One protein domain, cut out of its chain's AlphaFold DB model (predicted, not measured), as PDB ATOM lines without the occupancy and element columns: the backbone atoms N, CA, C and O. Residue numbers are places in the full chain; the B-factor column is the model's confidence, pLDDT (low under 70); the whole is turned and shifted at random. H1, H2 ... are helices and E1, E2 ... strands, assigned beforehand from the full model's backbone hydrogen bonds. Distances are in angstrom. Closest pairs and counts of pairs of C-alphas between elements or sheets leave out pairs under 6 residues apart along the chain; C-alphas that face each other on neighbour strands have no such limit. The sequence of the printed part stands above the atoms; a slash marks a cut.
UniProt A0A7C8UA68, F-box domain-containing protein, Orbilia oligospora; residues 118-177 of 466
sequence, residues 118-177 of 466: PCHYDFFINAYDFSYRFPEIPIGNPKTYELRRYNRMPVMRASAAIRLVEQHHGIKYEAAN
ATOM      1  N   PRO A 118     -13.995 -14.535 -56.048       56.25
ATOM      2  CA  PRO A 118     -15.087 -14.202 -56.971       56.25
ATOM      3  C   PRO A 118     -15.996 -15.393 -57.305       56.25
ATOM      4  O   PRO A 118     -17.191 -15.344 -57.031       56.25
ATOM      5  N   CYS A 119     -15.417 -16.494 -57.802       60.81
ATOM      6  CA  CYS A 119     -16.149 -17.714 -58.156       60.81
ATOM      7  C   CYS A 119     -16.888 -18.309 -56.911       60.81
ATOM      8  O   CYS A 119     -17.888 -18.998 -57.053       60.81
ATOM      9  N   HIS A 120     -16.459 -18.035 -55.674       66.44
ATOM     10  CA  HIS A 120     -17.147 -18.449 -54.445       66.44
ATOM     11  C   HIS A 120     -18.405 -17.612 -54.194       66.44
ATOM     12  O   HIS A 120     -19.462 -18.180 -53.929       66.44
ATOM     13  N   TYR A 121     -18.321 -16.283 -54.299       61.53
ATOM     14  CA  TYR A 121     -19.488 -15.402 -54.149       61.53
ATOM     15  C   TYR A 121     -20.549 -15.613 -55.240       61.53
ATOM     16  O   TYR A 121     -21.723 -15.335 -55.011       61.53
ATOM     17  N   ASP A 122     -20.161 -16.148 -56.398       64.69
ATOM     18  CA  ASP A 122     -21.089 -16.451 -57.492       64.69
ATOM     19  C   ASP A 122     -21.921 -17.716 -57.246       64.69
ATOM     20  O   ASP A 122     -23.056 -17.825 -57.718       64.69
ATOM     21  N   PHE A 123     -21.363 -18.683 -56.516       65.88
ATOM     22  CA  PHE A 123     -21.993 -19.980 -56.257       65.88
ATOM     23  C   PHE A 123     -22.622 -20.078 -54.875       65.88
ATOM     24  O   PHE A 123     -23.509 -20.910 -54.667       65.88
ATOM     25  N   PHE A 124     -22.171 -19.252 -53.935       72.94
ATOM     26  CA  PHE A 124     -22.555 -19.329 -52.539       72.94
ATOM     27  C   PHE A 124     -22.991 -17.971 -52.007       72.94
ATOM     28  O   PHE A 124     -22.333 -16.955 -52.210       72.94
ATOM     29  N   ILE A 125     -24.087 -17.989 -51.259       75.62
ATOM     30  CA  ILE A 125     -24.601 -16.846 -50.515       75.62
ATOM     31  C   ILE A 125     -24.387 -17.131 -49.032       75.62
ATOM     32  O   ILE A 125     -24.610 -18.247 -48.560       75.62
ATOM     33  N   ASN A 126     -23.939 -16.122 -48.293       81.06
ATOM     34  CA  ASN A 126     -23.867 -16.176 -46.841       81.06
ATOM     35  C   ASN A 126     -25.278 -16.352 -46.261       81.06
ATOM     36  O   ASN A 126     -26.176 -15.563 -46.552       81.06
ATOM     37  N   ALA A 127     -25.473 -17.388 -45.446       81.94
ATOM     38  CA  ALA A 127     -26.781 -17.716 -44.891       81.94
ATOM     39  C   ALA A 127     -27.310 -16.613 -43.954       81.94
ATOM     40  O   ALA A 127     -28.515 -16.363 -43.928       81.94
ATOM     41  N   TYR A 128     -26.428 -15.906 -43.234       80.94
ATOM     42  CA  TYR A 128     -26.832 -14.747 -42.433       80.94
ATOM     43  C   TYR A 128     -27.331 -13.614 -43.326       80.94
ATOM     44  O   TYR A 128     -28.431 -13.113 -43.104       80.94
ATOM     45  N   ASP A 129     -26.588 -13.273 -44.377       78.12
ATOM     46  CA  ASP A 129     -26.969 -12.201 -45.303       78.12
ATOM     47  C   ASP A 129     -28.276 -12.543 -46.024       78.12
ATOM     48  O   ASP A 129     -29.115 -11.668 -46.231       78.12
ATOM     49  N   PHE A 130     -28.484 -13.817 -46.369       83.62
ATOM     50  CA  PHE A 130     -29.750 -14.289 -46.923       83.62
ATOM     51  C   PHE A 130     -30.901 -14.078 -45.935       83.62
ATOM     52  O   PHE A 130     -31.865 -13.401 -46.283       83.62
ATOM     53  N   SER A 131     -30.781 -14.581 -44.698       81.94
ATOM     54  CA  SER A 131     -31.819 -14.404 -43.665       81.94
ATOM     55  C   SER A 131     -32.083 -12.937 -43.336       81.94
ATOM     56  O   SER A 131     -33.202 -12.554 -43.011       81.94
ATOM     57  N   TYR A 132     -31.056 -12.096 -43.445       78.69
ATOM     58  CA  TYR A 132     -31.185 -10.670 -43.239       78.69
ATOM     59  C   TYR A 132     -31.931 -10.004 -44.394       78.69
ATOM     60  O   TYR A 132     -32.759  -9.127 -44.167       78.69
ATOM     61  N   ARG A 133     -31.643 -10.391 -45.640       80.75
ATOM     62  CA  ARG A 133     -32.261  -9.817 -46.844       80.75
ATOM     63  C   ARG A 133     -33.705 -10.272 -47.045       80.75
ATOM     64  O   ARG A 133     -34.505  -9.428 -47.437       80.75
ATOM     65  N   PHE A 134     -34.012 -11.530 -46.734       84.69
ATOM     66  CA  PHE A 134     -35.326 -12.162 -46.898       84.69
ATOM     67  C   PHE A 134     -35.805 -12.795 -45.573       84.69
ATOM     68  O   PHE A 134     -35.846 -14.023 -45.454       84.69
ATOM     69  N   PRO A 135     -36.105 -11.989 -44.537       84.12
ATOM     70  CA  PRO A 135     -36.453 -12.495 -43.205       84.12
ATOM     71  C   PRO A 135     -37.775 -13.275 -43.152       84.12
ATOM     72  O   PRO A 135     -37.981 -14.060 -42.230       84.12
ATOM     73  N   GLU A 136     -38.663 -13.082 -44.125       88.06
ATOM     74  CA  GLU A 136     -39.897 -13.851 -44.314       88.06
ATOM     75  C   GLU A 136     -39.663 -15.306 -44.721       88.06
ATOM     76  O   GLU A 136     -40.550 -16.136 -44.527       88.06
ATOM     77  N   ILE A 137     -38.487 -15.631 -45.267       89.31
ATOM     78  CA  ILE A 137     -38.181 -16.973 -45.758       89.31
ATOM     79  C   ILE A 137     -37.538 -17.787 -44.630       89.31
ATOM     80  O   ILE A 137     -36.388 -17.534 -44.255       89.31
ATOM     81  N   PRO A 138     -38.224 -18.811 -44.092       86.56
ATOM     82  CA  PRO A 138     -37.680 -19.610 -43.008       86.56
ATOM     83  C   PRO A 138     -36.593 -20.552 -43.540       86.56
ATOM     84  O   PRO A 138     -36.883 -21.557 -44.182       86.56
ATOM     85  N   ILE A 139     -35.329 -20.251 -43.236       84.81
ATOM     86  CA  ILE A 139     -34.184 -21.107 -43.598       84.81
ATOM     87  C   ILE A 139     -33.582 -21.876 -42.412       84.81
ATOM     88  O   ILE A 139     -32.551 -22.535 -42.563       84.81
ATOM     89  N   GLY A 140     -34.212 -21.804 -41.236       84.50
ATOM     90  CA  GLY A 140     -33.694 -22.378 -39.992       84.50
ATOM     91  C   GLY A 140     -32.523 -21.578 -39.408       84.50
ATOM     92  O   GLY A 140     -32.344 -20.402 -39.716       84.50
ATOM     93  N   ASN A 141     -31.730 -22.203 -38.535       83.25
ATOM     94  CA  ASN A 141     -30.567 -21.561 -37.917       83.25
ATOM     95  C   ASN A 141     -29.411 -21.461 -38.933       83.25
ATOM     96  O   ASN A 141     -28.866 -22.501 -39.299       83.25
ATOM     97  N   PRO A 142     -28.950 -20.256 -39.331       81.38
ATOM     98  CA  PRO A 142     -27.870 -20.110 -40.308       81.38
ATOM     99  C   PRO A 142     -26.594 -20.877 -39.935       81.38
ATOM    100  O   PRO A 142     -25.870 -21.316 -40.816       81.38
ATOM    101  N   LYS A 143     -26.325 -21.114 -38.642       80.81
ATOM    102  CA  LYS A 143     -25.148 -21.871 -38.176       80.81
ATOM    103  C   LYS A 143     -25.108 -23.329 -38.630       80.81
ATOM    104  O   LYS A 143     -24.037 -23.922 -38.578       80.81
ATOM    105  N   THR A 144     -26.237 -23.916 -39.030       80.88
ATOM    106  CA  THR A 144     -26.290 -25.321 -39.467       80.88
ATOM    107  C   THR A 144     -25.861 -25.508 -40.921       80.88
ATOM    108  O   THR A 144     -25.753 -26.643 -41.378       80.88
ATOM    109  N   TYR A 145     -25.627 -24.418 -41.655       80.44
ATOM    110  CA  TYR A 145     -25.148 -24.460 -43.034       80.44
ATOM    111  C   TYR A 145     -23.639 -24.725 -43.111       80.44
ATOM    112  O   TYR A 145     -22.887 -24.462 -42.173       80.44
ATOM    113  N   GLU A 146     -23.196 -25.249 -44.258       75.31
ATOM    114  CA  GLU A 146     -21.797 -25.606 -44.506       75.31
ATOM    115  C   GLU A 146     -20.870 -24.397 -44.292       75.31
ATOM    116  O   GLU A 146     -21.088 -23.320 -44.852       75.31
ATOM    117  N   LEU A 147     -19.808 -24.581 -43.502       71.12
ATOM    118  CA  LEU A 147     -18.757 -23.579 -43.326       71.12
ATOM    119  C   LEU A 147     -17.729 -23.705 -44.452       71.12
ATOM    120  O   LEU A 147     -17.043 -24.721 -44.568       71.12
ATOM    121  N   ARG A 148     -17.568 -22.650 -45.257       64.75
ATOM    122  CA  ARG A 148     -16.548 -22.600 -46.318       64.75
ATOM    123  C   ARG A 148     -15.344 -21.745 -45.913       64.75
ATOM    124  O   ARG A 148     -15.456 -20.727 -45.228       64.75
ATOM    125  N   ARG A 149     -14.165 -22.183 -46.371       53.62
ATOM    126  CA  ARG A 149     -12.827 -21.748 -45.923       53.62
ATOM    127  C   ARG A 149     -12.564 -20.240 -46.053       53.62
ATOM    128  O   ARG A 149     -11.835 -19.705 -45.228       53.62
ATOM    129  N   TYR A 150     -13.156 -19.574 -47.050       53.53
ATOM    130  CA  TYR A 150     -12.845 -18.178 -47.380       53.53
ATOM    131  C   TYR A 150     -13.443 -17.155 -46.414       53.53
ATOM    132  O   TYR A 150     -12.755 -16.203 -46.069       53.53
ATOM    133  N   ASN A 151     -14.663 -17.381 -45.914       53.31
ATOM    134  CA  ASN A 151     -15.312 -16.431 -45.003       53.31
ATOM    135  C   ASN A 151     -15.502 -16.977 -43.585       53.31
ATOM    136  O   ASN A 151     -15.926 -16.228 -42.714       53.31
ATOM    137  N   ARG A 152     -15.231 -18.273 -43.334       66.81
ATOM    138  CA  ARG A 152     -15.603 -18.969 -42.077       66.81
ATOM    139  C   ARG A 152     -17.050 -18.676 -41.650       66.81
ATOM    140  O   ARG A 152     -17.382 -18.704 -40.468       66.81
ATOM    141  N   MET A 153     -17.903 -18.388 -42.627       70.44
ATOM    142  CA  MET A 153     -19.312 -18.093 -42.448       70.44
ATOM    143  C   MET A 153     -20.128 -19.241 -43.037       70.44
ATOM    144  O   MET A 153     -19.684 -19.858 -44.012       70.44
ATOM    145  N   PRO A 154     -21.296 -19.549 -42.456       80.12
ATOM    146  CA  PRO A 154     -22.197 -20.534 -43.024       80.12
ATOM    147  C   PRO A 154     -22.724 -20.051 -44.374       80.12
ATOM    148  O   PRO A 154     -23.148 -18.899 -44.507       80.12
ATOM    149  N   VAL A 155     -22.698 -20.924 -45.376       78.12
ATOM    150  CA  VAL A 155     -23.129 -20.584 -46.733       78.12
ATOM    151  C   VAL A 155     -24.155 -21.562 -47.283       78.12
ATOM    152  O   VAL A 155     -24.165 -22.749 -46.965       78.12
ATOM    153  N   MET A 156     -24.993 -21.060 -48.180       80.94
ATOM    154  CA  MET A 156     -25.920 -21.850 -48.980       80.94
ATOM    155  C   MET A 156     -25.631 -21.660 -50.466       80.94
ATOM    156  O   MET A 156     -25.103 -20.628 -50.880       80.94
ATOM    157  N   ARG A 157     -25.980 -22.648 -51.295       75.56
ATOM    158  CA  ARG A 157     -25.836 -22.508 -52.752       75.56
ATOM    159  C   ARG A 157     -26.760 -21.405 -53.267       75.56
ATOM    160  O   ARG A 157     -27.954 -21.430 -52.973       75.56
ATOM    161  N   ALA A 158     -26.234 -20.508 -54.096       74.88
ATOM    162  CA  ALA A 158     -26.980 -19.406 -54.698       74.88
ATOM    163  C   ALA A 158     -28.217 -19.902 -55.468       74.88
ATOM    164  O   ALA A 158     -29.304 -19.374 -55.278       74.88
ATOM    165  N   SER A 159     -28.099 -20.997 -56.228       72.94
ATOM    166  CA  SER A 159     -29.244 -21.600 -56.931       72.94
ATOM    167  C   SER A 159     -30.351 -22.099 -56.001       72.94
ATOM    168  O   SER A 159     -31.522 -22.070 -56.368       72.94
ATOM    169  N   ALA A 160     -30.005 -22.577 -54.804       77.81
ATOM    170  CA  ALA A 160     -31.000 -22.989 -53.819       77.81
ATOM    171  C   ALA A 160     -31.680 -21.768 -53.188       77.81
ATOM    172  O   ALA A 160     -32.898 -21.757 -53.061       77.81
ATOM    173  N   ALA A 161     -30.905 -20.733 -52.860       81.81
ATOM    174  CA  ALA A 161     -31.415 -19.467 -52.344       81.81
ATOM    175  C   ALA A 161     -32.373 -18.775 -53.330       81.81
ATOM    176  O   ALA A 161     -33.455 -18.362 -52.928       81.81
ATOM    177  N   ILE A 162     -32.013 -18.712 -54.617       82.75
ATOM    178  CA  ILE A 162     -32.860 -18.176 -55.695       82.75
ATOM    179  C   ILE A 162     -34.198 -18.916 -55.728       82.75
ATOM    180  O   ILE A 162     -35.242 -18.291 -55.576       82.75
ATOM    181  N   ARG A 163     -34.172 -20.255 -55.807       82.75
ATOM    182  CA  ARG A 163     -35.403 -21.058 -55.820       82.75
ATOM    183  C   ARG A 163     -36.270 -20.837 -54.587       82.75
ATOM    184  O   ARG A 163     -37.483 -20.790 -54.727       82.75
ATOM    185  N   LEU A 164     -35.676 -20.708 -53.399       86.94
ATOM    186  CA  LEU A 164     -36.433 -20.449 -52.171       86.94
ATOM    187  C   LEU A 164     -37.183 -19.115 -52.240       86.94
ATOM    188  O   LEU A 164     -38.357 -19.061 -51.890       86.94
ATOM    189  N   VAL A 165     -36.523 -18.061 -52.721       87.94
ATOM    190  CA  VAL A 165     -37.131 -16.733 -52.898       87.94
ATOM    191  C   VAL A 165     -38.261 -16.786 -53.919       87.94
ATOM    192  O   VAL A 165     -39.366 -16.323 -53.642       87.94
ATOM    193  N   GLU A 166     -38.017 -17.400 -55.073       89.56
ATOM    194  CA  GLU A 166     -39.014 -17.492 -56.140       89.56
ATOM    195  C   GLU A 166     -40.230 -18.324 -55.726       89.56
ATOM    196  O   GLU A 166     -41.364 -17.931 -55.985       89.56
ATOM    197  N   GLN A 167     -40.010 -19.436 -55.020       91.44
ATOM    198  CA  GLN A 167     -41.085 -20.270 -54.481       91.44
ATOM    199  C   GLN A 167     -41.893 -19.549 -53.402       91.44
ATOM    200  O   GLN A 167     -43.108 -19.717 -53.345       91.44
ATOM    201  N   HIS A 168     -41.239 -18.758 -52.549       92.31
ATOM    202  CA  HIS A 168     -41.915 -18.063 -51.459       92.31
ATOM    203  C   HIS A 168     -42.764 -16.886 -51.956       92.31
ATOM    204  O   HIS A 168     -43.897 -16.716 -51.510       92.31
ATOM    205  N   HIS A 169     -42.241 -16.080 -52.884       87.69
ATOM    206  CA  HIS A 169     -42.937 -14.882 -53.365       87.69
ATOM    207  C   HIS A 169     -43.755 -15.095 -54.644       87.69
ATOM    208  O   HIS A 169     -44.564 -14.235 -54.986       87.69
ATOM    209  N   GLY A 170     -43.539 -16.191 -55.377       90.88
ATOM    210  CA  GLY A 170     -44.205 -16.451 -56.657       90.88
ATOM    211  C   GLY A 170     -43.764 -15.526 -57.800       90.88
ATOM    212  O   GLY A 170     -44.472 -15.405 -58.797       90.88
ATOM    213  N   ILE A 171     -42.615 -14.856 -57.667       89.00
ATOM    214  CA  ILE A 171     -42.035 -13.942 -58.666       89.00
ATOM    215  C   ILE A 171     -40.563 -14.277 -58.898       89.00
ATOM    216  O   ILE A 171     -39.934 -14.890 -58.039       89.00
ATOM    217  N   LYS A 172     -40.000 -13.841 -60.034       86.69
ATOM    218  CA  LYS A 172     -38.572 -14.019 -60.339       86.69
ATOM    219  C   LYS A 172     -37.676 -13.397 -59.264       86.69
ATOM    220  O   LYS A 172     -38.001 -12.338 -58.715       86.69
ATOM    221  N   TYR A 173     -36.522 -14.015 -59.014       81.38
ATOM    222  CA  TYR A 173     -35.582 -13.561 -57.991       81.38
ATOM    223  C   TYR A 173     -35.136 -12.115 -58.203       81.38
ATOM    224  O   TYR A 173     -35.006 -11.380 -57.230       81.38
ATOM    225  N   GLU A 174     -34.953 -11.660 -59.443       80.44
ATOM    226  CA  GLU A 174     -34.573 -10.272 -59.731       80.44
ATOM    227  C   GLU A 174     -35.619  -9.276 -59.225       80.44
ATOM    228  O   GLU A 174     -35.267  -8.238 -58.662       80.44
ATOM    229  N   ALA A 175     -36.903  -9.607 -59.386       82.19
ATOM    230  CA  ALA A 175     -38.004  -8.780 -58.910       82.19
ATOM    231  C   ALA A 175     -38.090  -8.805 -57.377       82.19
ATOM    232  O   ALA A 175     -38.237  -7.753 -56.758       82.19
ATOM    233  N   ALA A 176     -37.919  -9.974 -56.754       83.31
ATOM    234  CA  ALA A 176     -37.905 -10.099 -55.296       83.31
ATOM    235  C   ALA A 176     -36.667  -9.450 -54.645       83.31
ATOM    236  O   ALA A 176     -36.729  -8.936 -53.531       83.31
ATOM    237  N   ASN A 177     -35.525  -9.447 -55.335       81.12
ATOM    238  CA  ASN A 177     -34.279  -8.853 -54.856       81.12
ATOM    239  C   ASN A 177     -34.217  -7.330 -55.082       81.12
ATOM    240  O   ASN A 177     -33.275  -6.681 -54.619       81.12
TER     241      ASN A 177
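Overview. This is residues 118 to 177 of the 466 residues of the protein "F-box domain-containing protein" of Orbilia oligospora (UniProt A0A7C8UA68). A tiny antiparallel two-strand sheet, E1 and E2, forms the middle, with H1 and H3 leading off one end and H2 off the other. H4 folds back on H3, and a long loop, residues 134 to 153, joins H2 to E2. The printed part has 60 residues, with the named elements in the order H1 E1 H2 E2 H3 H4; of the 36 residues in named elements, helices hold 29 and strands 7, mostly helix, and the whole is compact, with a radius of gyration of the C-alphas of 11.3 A and spans of 33 by 25 by 14 A.

Arrangement. E1, residues 124 to 126, and E2, 154 to 157, are antiparallel; N 125 and O 156, 2.9 A apart, are within hydrogen-bond range. H3, residues 158 to 169, only just touches H1, 118 to 123, with 3 pairs of C-alphas within 8 A, through residues 158 to 159 alone; the closest C-alphas, Phe 123 and Ala 158, are 5.3 A apart. H3 touches H4, 173 to 176, closest at C-alphas Glu 166 and Tyr 173, 5.5 A. H2, 127 to 133, is close to H3 but not clearly touching, closest at C-alphas Phe 130 and Ala 161, 7.7 A. Every O i to N i+4 pair is within hydrogen-bond range in H2 and H3, 1 of 2 in H1; H4 is too short for one.

Along the chain. H3 measures 16.6 A and E2 10.6 A. H1 begins at C-alpha 118 (-15.087, -14.202, -56.971); H4 ends at C-alpha 176 (-37.905, -10.099, -55.296).

Size, cuts and confidence. The farthest C-alphas, Arg 149 and Gly 170, are 33.6 A apart. The printed part has no cut; the H2 to E2 link is long. Residues 118 to 123 and 148 to 152 have pLDDT under 70.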